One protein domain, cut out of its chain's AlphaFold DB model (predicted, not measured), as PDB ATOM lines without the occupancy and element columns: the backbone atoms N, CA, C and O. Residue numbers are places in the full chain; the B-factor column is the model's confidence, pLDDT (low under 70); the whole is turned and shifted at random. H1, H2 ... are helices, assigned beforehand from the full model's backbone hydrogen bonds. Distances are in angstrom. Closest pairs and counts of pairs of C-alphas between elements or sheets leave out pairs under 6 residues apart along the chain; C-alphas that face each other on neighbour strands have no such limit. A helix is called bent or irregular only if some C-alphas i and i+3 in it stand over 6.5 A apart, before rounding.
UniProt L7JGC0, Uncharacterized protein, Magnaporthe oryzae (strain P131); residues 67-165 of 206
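This is residues 67 to 165 of the 206 residues of an uncharacterized protein of Magnaporthe oryzae (strain P131) (UniProt L7JGC0). This is a loose, open frame of helices: the very long helix H4 makes one side and the longest axis, H3 runs along the opposite side well away from it, and the middle between them is empty. At one end the link of residues 119 to 128 joins H3 to H4; toward the other, short H2 packs crosswise on H4, while H1 packs steeply on the first part of H3, and residues 156 to 165 of H4 stick out beyond the frame. The printed part has 99 residues with four named helices, in the order H1, H2, H3, H4, and no named strand; the class is all helix. The whole is loose, with a radius of gyration of the C-alphas of 18.0 A, and elongated, spanning 59 by 34 by 20 A.

H4, residues 129 to 165, touches H2, residues 85 to 93, with residues 146 to 154 alone. Their closest C-alphas, those of Cys 150 and Cys 86, are 5.1 A apart, and their lines are about perpendicular at 76 degrees. H1, residues 69 to 81, only just touches H2, with 3 pairs of C-alphas within 8 A and with its residues 78 to 79 alone. The closest C-alphas there are those of Tyr 79 and Ser 88, 6.2 A apart; the two helices run opposite ways at a steep tilt of 61 degrees. Residues 70 to 74 of H1 touch residues 101 to 105 of H3, which holds residues 99 to 118. Their closest C-alphas, those of Leu 71 and Val 101, are 6.1 A apart, and the helices run opposite ways at a steep tilt of 67 degrees, only just short of about perpendicular. The helix packing is mostly crossed, with 0 of these 3 touching pairs at a shallow tilt. H3 is apart from H4 and from H2, and H1 is apart from H4. In H2, H3 and H4 every O i to N i+4 pair is within hydrogen-bond range; in H1 it is 8 of 9.

H4 measures 53.4 A from C-alpha 129 at (-26.934, 50.494, 35.501) to C-alpha 165 at (1.665, 23.753, -0.818). H3, residues 99 to 118, measures 28.3 A. H1, residues 69 to 81, begins with C-alpha 69 at (-9.397, 19.549, 38.508) and measures 19.4 A; it is irregular, with C-alphas 78 and 81 7.1 A apart. H2, residues 85 to 93, measures 12.6 A.

The C-alphas farthest apart, those of Ala 126 and Ala 165, are 59.6 A apart. The printed part has no cut. The links from H1 to H2 and from H2 to H3 are tight, and the link from H3 to H4, 10 residues, is short. The mean pLDDT of the printed part is 81.7, and residues 164 to 165 are under 70.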
ATOM      1  N   GLN A  67     -13.156  25.338  40.220       84.12
ATOM      2  CA  GLN A  67     -13.203  24.557  38.988       84.12
ATOM      3  C   GLN A  67     -12.779  23.103  39.257       84.12
ATOM      4  O   GLN A  67     -11.792  22.879  39.967       84.12
ATOM      5  N   PRO A  68     -13.475  22.107  38.677       87.56
ATOM      6  CA  PRO A  68     -13.054  20.714  38.747       87.56
ATOM      7  C   PRO A  68     -11.630  20.538  38.208       87.56
ATOM      8  O   PRO A  68     -11.288  21.074  37.155       87.56
ATOM      9  N   SER A  69     -10.804  19.741  38.887       88.31
ATOM     10  CA  SER A  69      -9.397  19.549  38.508       88.31
ATOM     11  C   SER A  69      -9.221  19.005  37.090       88.31
ATOM     12  O   SER A  69      -8.310  19.435  36.395       88.31
ATOM     13  N   ALA A  70     -10.112  18.122  36.631       84.31
ATOM     14  CA  ALA A  70     -10.095  17.606  35.261       84.31
ATOM     15  C   ALA A  70     -10.325  18.711  34.212       84.31
ATOM     16  O   ALA A  70      -9.652  18.729  33.184       84.31
ATOM     17  N   LEU A  71     -11.213  19.671  34.505       83.75
ATOM     18  CA  LEU A  71     -11.461  20.834  33.651       83.75
ATOM     19  C   LEU A  71     -10.220  21.737  33.598       83.75
ATOM     20  O   LEU A  71      -9.764  22.115  32.522       83.75
ATOM     21  N   VAL A  72      -9.624  22.013  34.764       86.50
ATOM     22  CA  VAL A  72      -8.391  22.807  34.873       86.50
ATOM     23  C   VAL A  72      -7.240  22.143  34.121       86.50
ATOM     24  O   VAL A  72      -6.547  22.816  33.362       86.50
ATOM     25  N   SER A  73      -7.035  20.836  34.300       86.81
ATOM     26  CA  SER A  73      -5.990  20.075  33.611       86.81
ATOM     27  C   SER A  73      -6.160  20.127  32.097       86.81
ATOM     28  O   SER A  73      -5.191  20.424  31.404       86.81
ATOM     29  N   TYR A  74      -7.381  19.930  31.596       86.25
ATOM     30  CA  TYR A  74      -7.676  19.973  30.167       86.25
ATOM     31  C   TYR A  74      -7.302  21.318  29.530       86.25
ATOM     32  O   TYR A  74      -6.539  21.369  28.562       86.25
ATOM     33  N   TYR A  75      -7.787  22.423  30.101       84.31
ATOM     34  CA  TYR A  75      -7.474  23.756  29.585       84.31
ATOM     35  C   TYR A  75      -6.003  24.126  29.794       84.31
ATOM     36  O   TYR A  75      -5.391  24.731  28.919       84.31
ATOM     37  N   SER A  76      -5.391  23.708  30.903       84.88
ATOM     38  CA  SER A  76      -3.963  23.944  31.145       84.88
ATOM     39  C   SER A  76      -3.078  23.234  30.124       84.88
ATOM     40  O   SER A  76      -2.071  23.791  29.700       84.88
ATOM     41  N   GLU A  77      -3.423  22.007  29.731       82.75
ATOM     42  CA  GLU A  77      -2.715  21.282  28.674       82.75
ATOM     43  C   GLU A  77      -2.910  21.947  27.316       82.75
ATOM     44  O   GLU A  77      -1.931  22.152  26.597       82.75
ATOM     45  N   ARG A  78      -4.141  22.362  27.001       82.38
ATOM     46  CA  ARG A  78      -4.456  23.086  25.765       82.38
ATOM     47  C   ARG A  78      -3.642  24.366  25.618       82.38
ATOM     48  O   ARG A  78      -3.071  24.609  24.561       82.38
ATOM     49  N   TYR A  79      -3.582  25.181  26.666       82.75
ATOM     50  CA  TYR A  79      -2.894  26.470  26.616       82.75
ATOM     51  C   TYR A  79      -1.404  26.366  26.956       82.75
ATOM     52  O   TYR A  79      -0.716  27.374  27.089       82.75
ATOM     53  N   ARG A  80      -0.850  25.158  27.088       79.38
ATOM     54  CA  ARG A  80       0.561  24.999  27.454       79.38
ATOM     55  C   ARG A  80       1.524  25.430  26.349       79.38
ATOM     56  O   ARG A  80       2.668  25.757  26.642       79.38
ATOM     57  N   SER A  81       1.072  25.384  25.097       71.50
ATOM     58  CA  SER A  81       1.863  25.711  23.907       71.50
ATOM     59  C   SER A  81       1.564  27.090  23.323       71.50
ATOM     60  O   SER A  81       2.156  27.443  22.307       71.50
ATOM     61  N   VAL A  82       0.631  27.850  23.906       81.88
ATOM     62  CA  VAL A  82       0.284  29.187  23.411       81.88
ATOM     63  C   VAL A  82       1.101  30.233  24.160       81.88
ATOM     64  O   VAL A  82       1.249  30.178  25.378       81.88
ATOM     65  N   THR A  83       1.671  31.168  23.410       77.75
ATOM     66  CA  THR A  83       2.595  32.184  23.933       77.75
ATOM     67  C   THR A  83       1.922  33.533  24.158       77.75
ATOM     68  O   THR A  83       2.485  34.392  24.832       77.75
ATOM     69  N   ASP A  84       0.726  33.717  23.598       80.94
ATOM     70  CA  ASP A  84      -0.037  34.957  23.650       80.94
ATOM     71  C   ASP A  84      -1.558  34.705  23.638       80.94
ATOM     72  O   ASP A  84      -2.055  33.576  23.530       80.94
ATOM     73  N   GLU A  85      -2.303  35.796  23.791       76.50
ATOM     74  CA  GLU A  85      -3.764  35.810  23.836       76.50
ATOM     75  C   GLU A  85      -4.392  35.372  22.500       76.50
ATOM     76  O   GLU A  85      -5.351  34.598  22.495       76.50
ATOM     77  N   CYS A  86      -3.794  35.738  21.358       77.94
ATOM     78  CA  CYS A  86      -4.257  35.261  20.053       77.94
ATOM     79  C   CYS A  86      -4.103  33.743  19.905       77.94
ATOM     80  O   CYS A  86      -5.010  33.081  19.397       77.94
ATOM     81  N   GLY A  87      -2.992  33.170  20.369       73.69
ATOM     82  CA  GLY A  87      -2.772  31.729  20.389       73.69
ATOM     83  C   GLY A  87      -3.830  31.004  21.220       73.69
ATOM     84  O   GLY A  87      -4.313  29.950  20.809       73.69
ATOM     85  N   SER A  88      -4.249  31.601  22.338       80.19
ATOM     86  CA  SER A  88      -5.328  31.071  23.182       80.19
ATOM     87  C   SER A  88      -6.669  31.048  22.437       80.19
ATOM     88  O   SER A  88      -7.330  30.010  22.399       80.19
ATOM     89  N   HIS A  89      -7.028  32.136  21.749       81.62
ATOM     90  CA  HIS A  89      -8.246  32.197  20.931       81.62
ATOM     91  C   HIS A  89      -8.262  31.166  19.796       81.62
ATOM     92  O   HIS A  89      -9.285  30.526  19.548       81.62
ATOM     93  N   VAL A  90      -7.128  30.963  19.122       78.25
ATOM     94  CA  VAL A  90      -6.995  29.949  18.063       78.25
ATOM     95  C   VAL A  90      -7.104  28.533  18.635       78.25
ATOM     96  O   VAL A  90      -7.773  27.680  18.042       78.25
ATOM     97  N   ALA A  91      -6.490  28.274  19.792       78.12
ATOM     98  CA  ALA A  91      -6.587  26.987  20.473       78.12
ATOM     99  C   ALA A  91      -8.038  26.649  20.857       78.12
ATOM    100  O   ALA A  91      -8.437  25.491  20.759       78.12
ATOM    101  N   ASP A  92      -8.843  27.647  21.225       80.44
ATOM    102  CA  ASP A  92     -10.271  27.457  21.493       80.44
ATOM    103  C   ASP A  92     -11.121  27.308  20.235       80.44
ATOM    104  O   ASP A  92     -12.057  26.515  20.227       80.44
ATOM    105  N   ALA A  93     -10.799  28.020  19.155       80.00
ATOM    106  CA  ALA A  93     -11.535  27.917  17.896       80.00
ATOM    107  C   ALA A  93     -11.356  26.555  17.203       80.00
ATOM    108  O   ALA A  93     -12.260  26.070  16.528       80.00
ATOM    109  N   THR A  94     -10.183  25.939  17.351       77.69
ATOM    110  CA  THR A  94      -9.817  24.673  16.684       77.69
ATOM    111  C   THR A  94     -10.061  23.436  17.549       77.69
ATOM    112  O   THR A  94      -9.883  22.298  17.111       77.69
ATOM    113  N   ALA A  95     -10.481  23.657  18.787       80.00
ATOM    114  CA  ALA A  95     -10.723  22.643  19.784       80.00
ATOM    115  C   ALA A  95     -11.887  21.702  19.456       80.00
ATOM    116  O   ALA A  95     -13.016  22.139  19.244       80.00
ATOM    117  N   VAL A  96     -11.657  20.399  19.627       83.62
ATOM    118  CA  VAL A  96     -12.735  19.439  19.897       83.62
ATOM    119  C   VAL A  96     -12.710  19.126  21.388       83.62
ATOM    120  O   VAL A  96     -11.760  18.517  21.884       83.62
ATOM    121  N   VAL A  97     -13.724  19.593  22.115       80.75
ATOM    122  CA  VAL A  97     -13.857  19.345  23.557       80.75
ATOM    123  C   VAL A  97     -14.516  17.977  23.769       80.75
ATOM    124  O   VAL A  97     -15.620  17.777  23.264       80.75
ATOM    125  N   PRO A  98     -13.868  17.035  24.482       88.38
ATOM    126  CA  PRO A  98     -14.476  15.761  24.851       88.38
ATOM    127  C   PRO A  98     -15.793  15.947  25.614       88.38
ATOM    128  O   PRO A  98     -15.941  16.893  26.389       88.38
ATOM    129  N   GLU A  99     -16.746  15.038  25.409       89.06
ATOM    130  CA  GLU A  99     -18.092  15.128  25.993       89.06
ATOM    131  C   GLU A  99     -18.070  15.135  27.531       89.06
ATOM    132  O   GLU A  99     -18.811  15.882  28.166       89.06
ATOM    133  N   ASP A 100     -17.172  14.365  28.142       88.00
ATOM    134  CA  ASP A 100     -16.962  14.319  29.588       88.00
ATOM    135  C   ASP A 100     -16.455  15.660  30.142       88.00
ATOM    136  O   ASP A 100     -16.960  16.150  31.156       88.00
ATOM    137  N   VAL A 101     -15.516  16.302  29.441       85.62
ATOM    138  CA  VAL A 101     -15.019  17.642  29.790       85.62
ATOM    139  C   VAL A 101     -16.122  18.684  29.623       85.62
ATOM    140  O   VAL A 101     -16.308  19.533  30.495       85.62
ATOM    141  N   GLN A 102     -16.889  18.604  28.539       88.12
ATOM    142  CA  GLN A 102     -17.999  19.511  28.274       88.12
ATOM    143  C   GLN A 102     -19.107  19.372  29.335       88.12
ATOM    144  O   GLN A 102     -19.597  20.375  29.856       88.12
ATOM    145  N   SER A 103     -19.457  18.147  29.734       86.00
ATOM    146  CA  SER A 103     -20.418  17.900  30.814       86.00
ATOM    147  C   SER A 103     -19.933  18.462  32.154       86.00
ATOM    148  O   SER A 103     -20.729  19.032  32.906       86.00
ATOM    149  N   LEU A 104     -18.639  18.324  32.466       87.25
ATOM    150  CA  LEU A 104     -18.035  18.924  33.660       87.25
ATOM    151  C   LEU A 104     -18.093  20.452  33.612       87.25
ATOM    152  O   LEU A 104     -18.418  21.082  34.619       87.25
ATOM    153  N   GLN A 105     -17.818  21.043  32.449       87.44
ATOM    154  CA  GLN A 105     -17.904  22.483  32.240       87.44
ATOM    155  C   GLN A 105     -19.324  22.998  32.479       87.44
ATOM    156  O   GLN A 105     -19.495  23.969  33.213       87.44
ATOM    157  N   TYR A 106     -20.341  22.342  31.910       87.00
ATOM    158  CA  TYR A 106     -21.736  22.745  32.093       87.00
ATOM    159  C   TYR A 106     -22.188  22.623  33.546       87.00
ATOM    160  O   TYR A 106     -22.790  23.555  34.072       87.00
ATOM    161  N   SER A 107     -21.856  21.519  34.219       87.25
ATOM    162  CA  SER A 107     -22.205  21.336  35.631       87.25
ATOM    163  C   SER A 107     -21.537  22.379  36.530       87.25
ATOM    164  O   SER A 107     -22.181  22.929  37.424       87.25
ATOM    165  N   TRP A 108     -20.262  22.689  36.282       88.06
ATOM    166  CA  TRP A 108     -19.562  23.739  37.017       88.06
ATOM    167  C   TRP A 108     -20.155  25.127  36.736       88.06
ATOM    168  O   TRP A 108     -20.390  25.889  37.676       88.06
ATOM    169  N   ALA A 109     -20.445  25.442  35.471       83.81
ATOM    170  CA  ALA A 109     -21.030  26.719  35.071       83.81
ATOM    171  C   ALA A 109     -22.422  26.935  35.684       83.81
ATOM    172  O   ALA A 109     -22.711  28.037  36.148       83.81
ATOM    173  N   ASP A 110     -23.252  25.892  35.753       84.38
ATOM    174  CA  ASP A 110     -24.555  25.936  36.423       84.38
ATOM    175  C   ASP A 110     -24.410  26.215  37.929       84.38
ATOM    176  O   ASP A 110     -25.049  27.122  38.467       84.38
ATOM    177  N   GLY A 111     -23.484  25.527  38.608       84.06
ATOM    178  CA  GLY A 111     -23.188  25.773  40.024       84.06
ATOM    179  C   GLY A 111     -22.674  27.192  40.296       84.06
ATOM    180  O   GLY A 111     -23.084  27.841  41.265       84.06
ATOM    181  N   MET A 112     -21.808  27.706  39.420       83.56
ATOM    182  CA  MET A 112     -21.328  29.087  39.469       83.56
ATOM    183  C   MET A 112     -22.481  30.075  39.262       83.56
ATOM    184  O   MET A 112     -22.651  30.986  40.073       83.56
ATOM    185  N   PHE A 113     -23.304  29.884  38.227       84.12
ATOM    186  CA  PHE A 113     -24.453  30.742  37.935       84.12
ATOM    187  C   PHE A 113     -25.457  30.759  39.091       84.12
ATOM    188  O   PHE A 113     -25.896  31.828  39.519       84.12
ATOM    189  N   SER A 114     -25.760  29.592  39.659       85.00
ATOM    190  CA  SER A 114     -26.616  29.451  40.838       85.00
ATOM    191  C   SER A 114     -26.062  30.229  42.035       85.00
ATOM    192  O   SER A 114     -26.784  31.003  42.667       85.00
ATOM    193  N   THR A 115     -24.755  30.129  42.293       84.38
ATOM    194  CA  THR A 115     -24.082  30.872  43.374       84.38
ATOM    195  C   THR A 115     -24.119  32.383  43.139       84.38
ATOM    196  O   THR A 115     -24.409  33.148  44.064       84.38
ATOM    197  N   LEU A 116     -23.873  32.833  41.906       82.69
ATOM    198  CA  LEU A 116     -23.961  34.244  41.522       82.69
ATOM    199  C   LEU A 116     -25.383  34.783  41.707       82.69
ATOM    200  O   LEU A 116     -25.569  35.871  42.258       82.69
ATOM    201  N   SER A 117     -26.385  34.002  41.304       83.56
ATOM    202  CA  SER A 117     -27.796  34.344  41.468       83.56
ATOM    203  C   SER A 117     -28.187  34.431  42.944       83.56
ATOM    204  O   SER A 117     -28.766  35.433  43.360       83.56
ATOM    205  N   ALA A 118     -27.825  33.437  43.761       85.00
ATOM    206  CA  ALA A 118     -28.145  33.399  45.191       85.00
ATOM    207  C   ALA A 118     -27.550  34.585  45.972       85.00
ATOM    208  O   ALA A 118     -28.153  35.074  46.925       85.00
ATOM    209  N   ASN A 119     -26.388  35.080  45.543       82.12
ATOM    210  CA  ASN A 119     -25.705  36.218  46.155       82.12
ATOM    211  C   ASN A 119     -26.050  37.569  45.495       82.12
ATOM    212  O   ASN A 119     -25.416  38.579  45.797       82.12
ATOM    213  N   ASN A 120     -27.051  37.617  44.608       79.50
ATOM    214  CA  ASN A 120     -27.478  38.827  43.894       79.50
ATOM    215  C   ASN A 120     -26.351  39.514  43.092       79.50
ATOM    216  O   ASN A 120     -26.382  40.732  42.889       79.50
ATOM    217  N   TYR A 121     -25.372  38.759  42.579       77.00
ATOM    218  CA  TYR A 121     -24.268  39.323  41.787       77.00
ATOM    219  C   TYR A 121     -24.730  39.940  40.462       77.00
ATOM    220  O   TYR A 121     -24.095  40.878  39.985       77.00
ATOM    221  N   PHE A 122     -25.864  39.488  39.920       72.00
ATOM    222  CA  PHE A 122     -26.501  40.086  38.740       72.00
ATOM    223  C   PHE A 122     -27.283  41.369  39.050       72.00
ATOM    224  O   PHE A 122     -27.661  42.101  38.138       72.00
ATOM    225  N   THR A 123     -27.519  41.677  40.330       78.00
ATOM    226  CA  THR A 123     -28.197  42.916  40.714       78.00
ATOM    227  C   THR A 123     -27.202  44.063  40.672       78.00
ATOM    228  O   THR A 123     -26.249  44.117  41.460       78.00
ATOM    229  N   THR A 124     -27.428  44.988  39.744       79.69
ATOM    230  CA  THR A 124     -26.635  46.208  39.628       79.69
ATOM    231  C   THR A 124     -26.963  47.161  40.781       79.69
ATOM    232  O   THR A 124     -28.145  47.365  41.073       79.69
ATOM    233  N   PRO A 125     -25.962  47.780  41.433       81.44
ATOM    234  CA  PRO A 125     -26.221  48.829  42.413       81.44
ATOM    235  C   PRO A 125     -27.049  49.975  41.811       81.44
ATOM    236  O   PRO A 125     -26.904  50.314  40.631       81.44
ATOM    237  N   ALA A 126     -27.909  50.587  42.627       81.25
ATOM    238  CA  ALA A 126     -28.724  51.721  42.199       81.25
ATOM    239  C   ALA A 126     -27.835  52.864  41.677       81.25
ATOM    240  O   ALA A 126     -26.832  53.211  42.295       81.25
ATOM    241  N   GLY A 127     -28.194  53.432  40.523       81.00
ATOM    242  CA  GLY A 127     -27.404  54.477  39.862       81.00
ATOM    243  C   GLY A 127     -26.225  53.973  39.016       81.00
ATOM    244  O   GLY A 127     -25.660  54.762  38.268       81.00
ATOM    245  N   CYS A 128     -25.895  52.674  39.050       85.31
ATOM    246  CA  CYS A 128     -24.769  52.109  38.294       85.31
ATOM    247  C   CYS A 128     -25.157  51.400  36.987       85.31
ATOM    248  O   CYS A 128     -24.267  51.001  36.238       85.31
ATOM    249  N   THR A 129     -26.451  51.251  36.676       86.44
ATOM    250  CA  THR A 129     -26.934  50.494  35.501       86.44
ATOM    251  C   THR A 129     -26.303  50.950  34.187       86.44
ATOM    252  O   THR A 129     -25.874  50.114  33.398       86.44
ATOM    253  N   GLY A 130     -26.206  52.265  33.959       83.06
ATOM    254  CA  GLY A 130     -25.588  52.809  32.746       83.06
ATOM    255  C   GLY A 130     -24.098  52.482  32.649       83.06
ATOM    256  O   GLY A 130     -23.648  52.006  31.615       83.06
ATOM    257  N   VAL A 131     -23.357  52.658  33.748       86.25
ATOM    258  CA  VAL A 131     -21.908  52.396  33.805       86.25
ATOM    259  C   VAL A 131     -21.608  50.914  33.600       86.25
ATOM    260  O   VAL A 131     -20.750  50.575  32.794       86.25
ATOM    261  N   TYR A 132     -22.338  50.025  34.277       84.69
ATOM    262  CA  TYR A 132     -22.168  48.576  34.129       84.69
ATOM    263  C   TYR A 132     -22.442  48.128  32.697       84.69
ATOM    264  O   TYR A 132     -21.676  47.344  32.149       84.69
ATOM    265  N   ARG A 133     -23.513  48.645  32.084       85.19
ATOM    266  CA  ARG A 133     -23.841  48.327  30.697       85.19
ATOM    267  C   ARG A 133     -22.738  48.784  29.746       85.19
ATOM    268  O   ARG A 133     -22.307  47.990  28.927       85.19
ATOM    269  N   SER A 134     -22.258  50.019  29.881       83.06
ATOM    270  CA  SER A 134     -21.172  50.527  29.037       83.06
ATOM    271  C   SER A 134     -19.889  49.708  29.179       83.06
ATOM    272  O   SER A 134     -19.303  49.350  28.166       83.06
ATOM    273  N   LEU A 135     -19.490  49.362  30.408       83.19
ATOM    274  CA  LEU A 135     -18.303  48.535  30.650       83.19
ATOM    275  C   LEU A 135     -18.459  47.122  30.080       83.19
ATOM    276  O   LEU A 135     -17.520  46.591  29.496       83.19
ATOM    277  N   TYR A 136     -19.642  46.525  30.223       80.75
ATOM    278  CA  TYR A 136     -19.927  45.203  29.674       80.75
ATOM    279  C   TYR A 136     -19.937  45.207  28.141       80.75
ATOM    280  O   TYR A 136     -19.322  44.340  27.526       80.75
ATOM    281  N   ASP A 137     -20.587  46.198  27.523       79.69
ATOM    282  CA  ASP A 137     -20.642  46.348  26.066       79.69
ATOM    283  C   ASP A 137     -19.235  46.603  25.483       79.69
ATOM    284  O   ASP A 137     -18.877  46.027  24.452       79.69
ATOM    285  N   GLU A 138     -18.412  47.419  26.152       82.00
ATOM    286  CA  GLU A 138     -17.018  47.679  25.768       82.00
ATOM    287  C   GLU A 138     -16.154  46.418  25.885       82.00
ATOM    288  O   GLU A 138     -15.443  46.070  24.940       82.00
ATOM    289  N   TRP A 139     -16.262  45.698  27.004       80.44
ATOM    290  CA  TRP A 139     -15.568  44.428  27.211       80.44
ATOM    291  C   TRP A 139     -15.949  43.402  26.141       80.44
ATOM    292  O   TRP A 139     -15.070  42.853  25.479       80.44
ATOM    293  N   LEU A 140     -17.248  43.207  25.900       79.06
ATOM    294  CA  LEU A 140     -17.752  42.251  24.916       79.06
ATOM    295  C   LEU A 140     -17.289  42.601  23.496       79.06
ATOM    296  O   LEU A 140     -16.829  41.728  22.762       79.06
ATOM    297  N   THR A 141     -17.368  43.878  23.116       80.50
ATOM    298  CA  THR A 141     -16.923  44.346  21.795       80.50
ATOM    299  C   THR A 141     -15.421  44.138  21.616       80.50
ATOM    300  O   THR A 141     -14.985  43.622  20.585       80.50
ATOM    301  N   SER A 142     -14.624  44.492  22.628       78.94
ATOM    302  CA  SER A 142     -13.173  44.304  22.613       78.94
ATOM    303  C   SER A 142     -12.807  42.823  22.480       78.94
ATOM    304  O   SER A 142     -12.100  42.449  21.545       78.94
ATOM    305  N   SER A 143     -13.372  41.956  23.324       75.75
ATOM    306  CA  SER A 143     -13.091  40.518  23.300       75.75
ATOM    307  C   SER A 143     -13.521  39.842  21.997       75.75
ATOM    308  O   SER A 143     -12.769  39.029  21.462       75.75
ATOM    309  N   LEU A 144     -14.692  40.184  21.447       81.31
ATOM    310  CA  LEU A 144     -15.147  39.632  20.167       81.31
ATOM    311  C   LEU A 144     -14.263  40.090  19.008       81.31
ATOM    312  O   LEU A 144     -13.846  39.266  18.200       81.31
ATOM    313  N   SER A 145     -13.929  41.381  18.949       82.69
ATOM    314  CA  SER A 145     -13.066  41.905  17.886       82.69
ATOM    315  C   SER A 145     -11.656  41.304  17.927       82.69
ATOM    316  O   SER A 145     -11.101  40.967  16.880       82.69
ATOM    317  N   ALA A 146     -11.095  41.099  19.123       77.88
ATOM    318  CA  ALA A 146      -9.822  40.412  19.306       77.88
ATOM    319  C   ALA A 146      -9.909  38.956  18.828       77.88
ATOM    320  O   ALA A 146      -9.087  38.529  18.015       77.88
ATOM    321  N   TYR A 147     -10.942  38.225  19.251       80.56
ATOM    322  CA  TYR A 147     -11.178  36.845  18.832       80.56
ATOM    323  C   TYR A 147     -11.287  36.716  17.305       80.56
ATOM    324  O   TYR A 147     -10.555  35.936  16.694       80.56
ATOM    325  N   GLU A 148     -12.158  37.508  16.676       85.31
ATOM    326  CA  GLU A 148     -12.374  37.490  15.225       85.31
ATOM    327  C   GLU A 148     -11.101  37.840  14.453       85.31
ATOM    328  O   GLU A 148     -10.785  37.192  13.455       85.31
ATOM    329  N   SER A 149     -10.337  38.824  14.932       85.44
ATOM    330  CA  SER A 149      -9.063  39.216  14.329       85.44
ATOM    331  C   SER A 149      -8.028  38.088  14.402       85.44
ATOM    332  O   SER A 149      -7.453  37.709  13.378       85.44
ATOM    333  N   CYS A 150      -7.829  37.488  15.582       86.56
ATOM    334  CA  CYS A 150      -6.859  36.410  15.781       86.56
ATOM    335  C   CYS A 150      -7.225  35.157  14.963       86.56
ATOM    336  O   CYS A 150      -6.386  34.603  14.248       86.56
ATOM    337  N   VAL A 151      -8.489  34.726  15.017       83.06
ATOM    338  CA  VAL A 151      -8.971  33.547  14.282       83.06
ATOM    339  C   VAL A 151      -8.996  33.813  12.774       83.06
ATOM    340  O   VAL A 151      -8.613  32.948  11.984       83.06
ATOM    341  N   GLY A 152      -9.377  35.020  12.354       84.56
ATOM    342  CA  GLY A 152      -9.346  35.440  10.954       84.56
ATOM    343  C   GLY A 152      -7.933  35.424  10.369       84.56
ATOM    344  O   GLY A 152      -7.716  34.865   9.291       84.56
ATOM    345  N   ALA A 153      -6.950  35.963  11.095       84.31
ATOM    346  CA  ALA A 153      -5.545  35.932  10.693       84.31
ATOM    347  C   ALA A 153      -5.010  34.493  10.585       84.31
ATOM    348  O   ALA A 153      -4.341  34.154   9.605       84.31
ATOM    349  N   TYR A 154      -5.358  33.627  11.542       83.69
ATOM    350  CA  TYR A 154      -5.001  32.209  11.509       83.69
ATOM    351  C   TYR A 154      -5.589  31.485  10.289       83.69
ATOM    352  O   TYR A 154      -4.858  30.813   9.554       83.69
ATOM    353  N   ASN A 155      -6.886  31.657  10.027       82.62
ATOM    354  CA  ASN A 155      -7.573  31.037   8.890       82.62
ATOM    355  C   ASN A 155      -7.025  31.531   7.542       82.62
ATOM    356  O   ASN A 155      -6.882  30.753   6.596       82.62
ATOM    357  N   SER A 156      -6.671  32.814   7.452       82.94
ATOM    358  CA  SER A 156      -6.032  33.386   6.264       82.94
ATOM    359  C   SER A 156      -4.640  32.787   6.026       82.94
ATOM    360  O   SER A 156      -4.337  32.334   4.921       82.94
ATOM    361  N   SER A 157      -3.817  32.692   7.076       80.69
ATOM    362  CA  SER A 157      -2.467  32.118   7.009       80.69
ATOM    363  C   SER A 157      -2.477  30.635   6.627       80.69
ATOM    364  O   SER A 157      -1.748  30.210   5.729       80.69
ATOM    365  N   THR A 158      -3.354  29.841   7.245       78.44
ATOM    366  CA  THR A 158      -3.514  28.411   6.925       78.44
ATOM    367  C   THR A 158      -4.007  28.196   5.497       78.44
ATOM    368  O   THR A 158      -3.471  27.342   4.788       78.44
ATOM    369  N   SER A 159      -4.954  29.012   5.029       74.25
ATOM    370  CA  SER A 159      -5.426  28.972   3.640       74.25
ATOM    371  C   SER A 159      -4.320  29.342   2.645       74.25
ATOM    372  O   SER A 159      -4.149  28.665   1.629       74.25
ATOM    373  N   ALA A 160      -3.518  30.369   2.946       70.75
ATOM    374  CA  ALA A 160      -2.379  30.769   2.121       70.75
ATOM    375  C   ALA A 160      -1.285  29.686   2.078       70.75
ATOM    376  O   ALA A 160      -0.749  29.392   1.008       70.75
ATOM    377  N   ALA A 161      -0.992  29.042   3.211       72.50
ATOM    378  CA  ALA A 161      -0.051  27.928   3.284       72.50
ATOM    379  C   ALA A 161      -0.541  26.708   2.484       72.50
ATOM    380  O   ALA A 161       0.237  26.102   1.745       72.50
ATOM    381  N   ALA A 162      -1.834  26.380   2.563       71.62
ATOM    382  CA  ALA A 162      -2.440  25.315   1.765       71.62
ATOM    383  C   ALA A 162      -2.377  25.625   0.257       71.62
ATOM    384  O   ALA A 162      -2.009  24.761  -0.543       71.62
ATOM    385  N   ALA A 163      -2.647  26.873  -0.137       70.69
ATOM    386  CA  ALA A 163      -2.516  27.324  -1.520       70.69
ATOM    387  C   ALA A 163      -1.059  27.240  -2.019       70.69
ATOM    388  O   ALA A 163      -0.809  26.729  -3.113       70.69
ATOM    389  N   ALA A 164      -0.082  27.646  -1.205       67.44
ATOM    390  CA  ALA A 164       1.338  27.533  -1.536       67.44
ATOM    391  C   ALA A 164       1.797  26.069  -1.667       67.44
ATOM    392  O   ALA A 164       2.491  25.727  -2.625       67.44
ATOM    393  N   ALA A 165       1.360  25.184  -0.765       68.62
ATOM    394  CA  ALA A 165       1.665  23.753  -0.818       68.62
ATOM    395  C   ALA A 165       1.039  23.062  -2.044       68.62
ATOM    396  O   ALA A 165       1.679  22.219  -2.682       68.62
TER     397      ALA A 165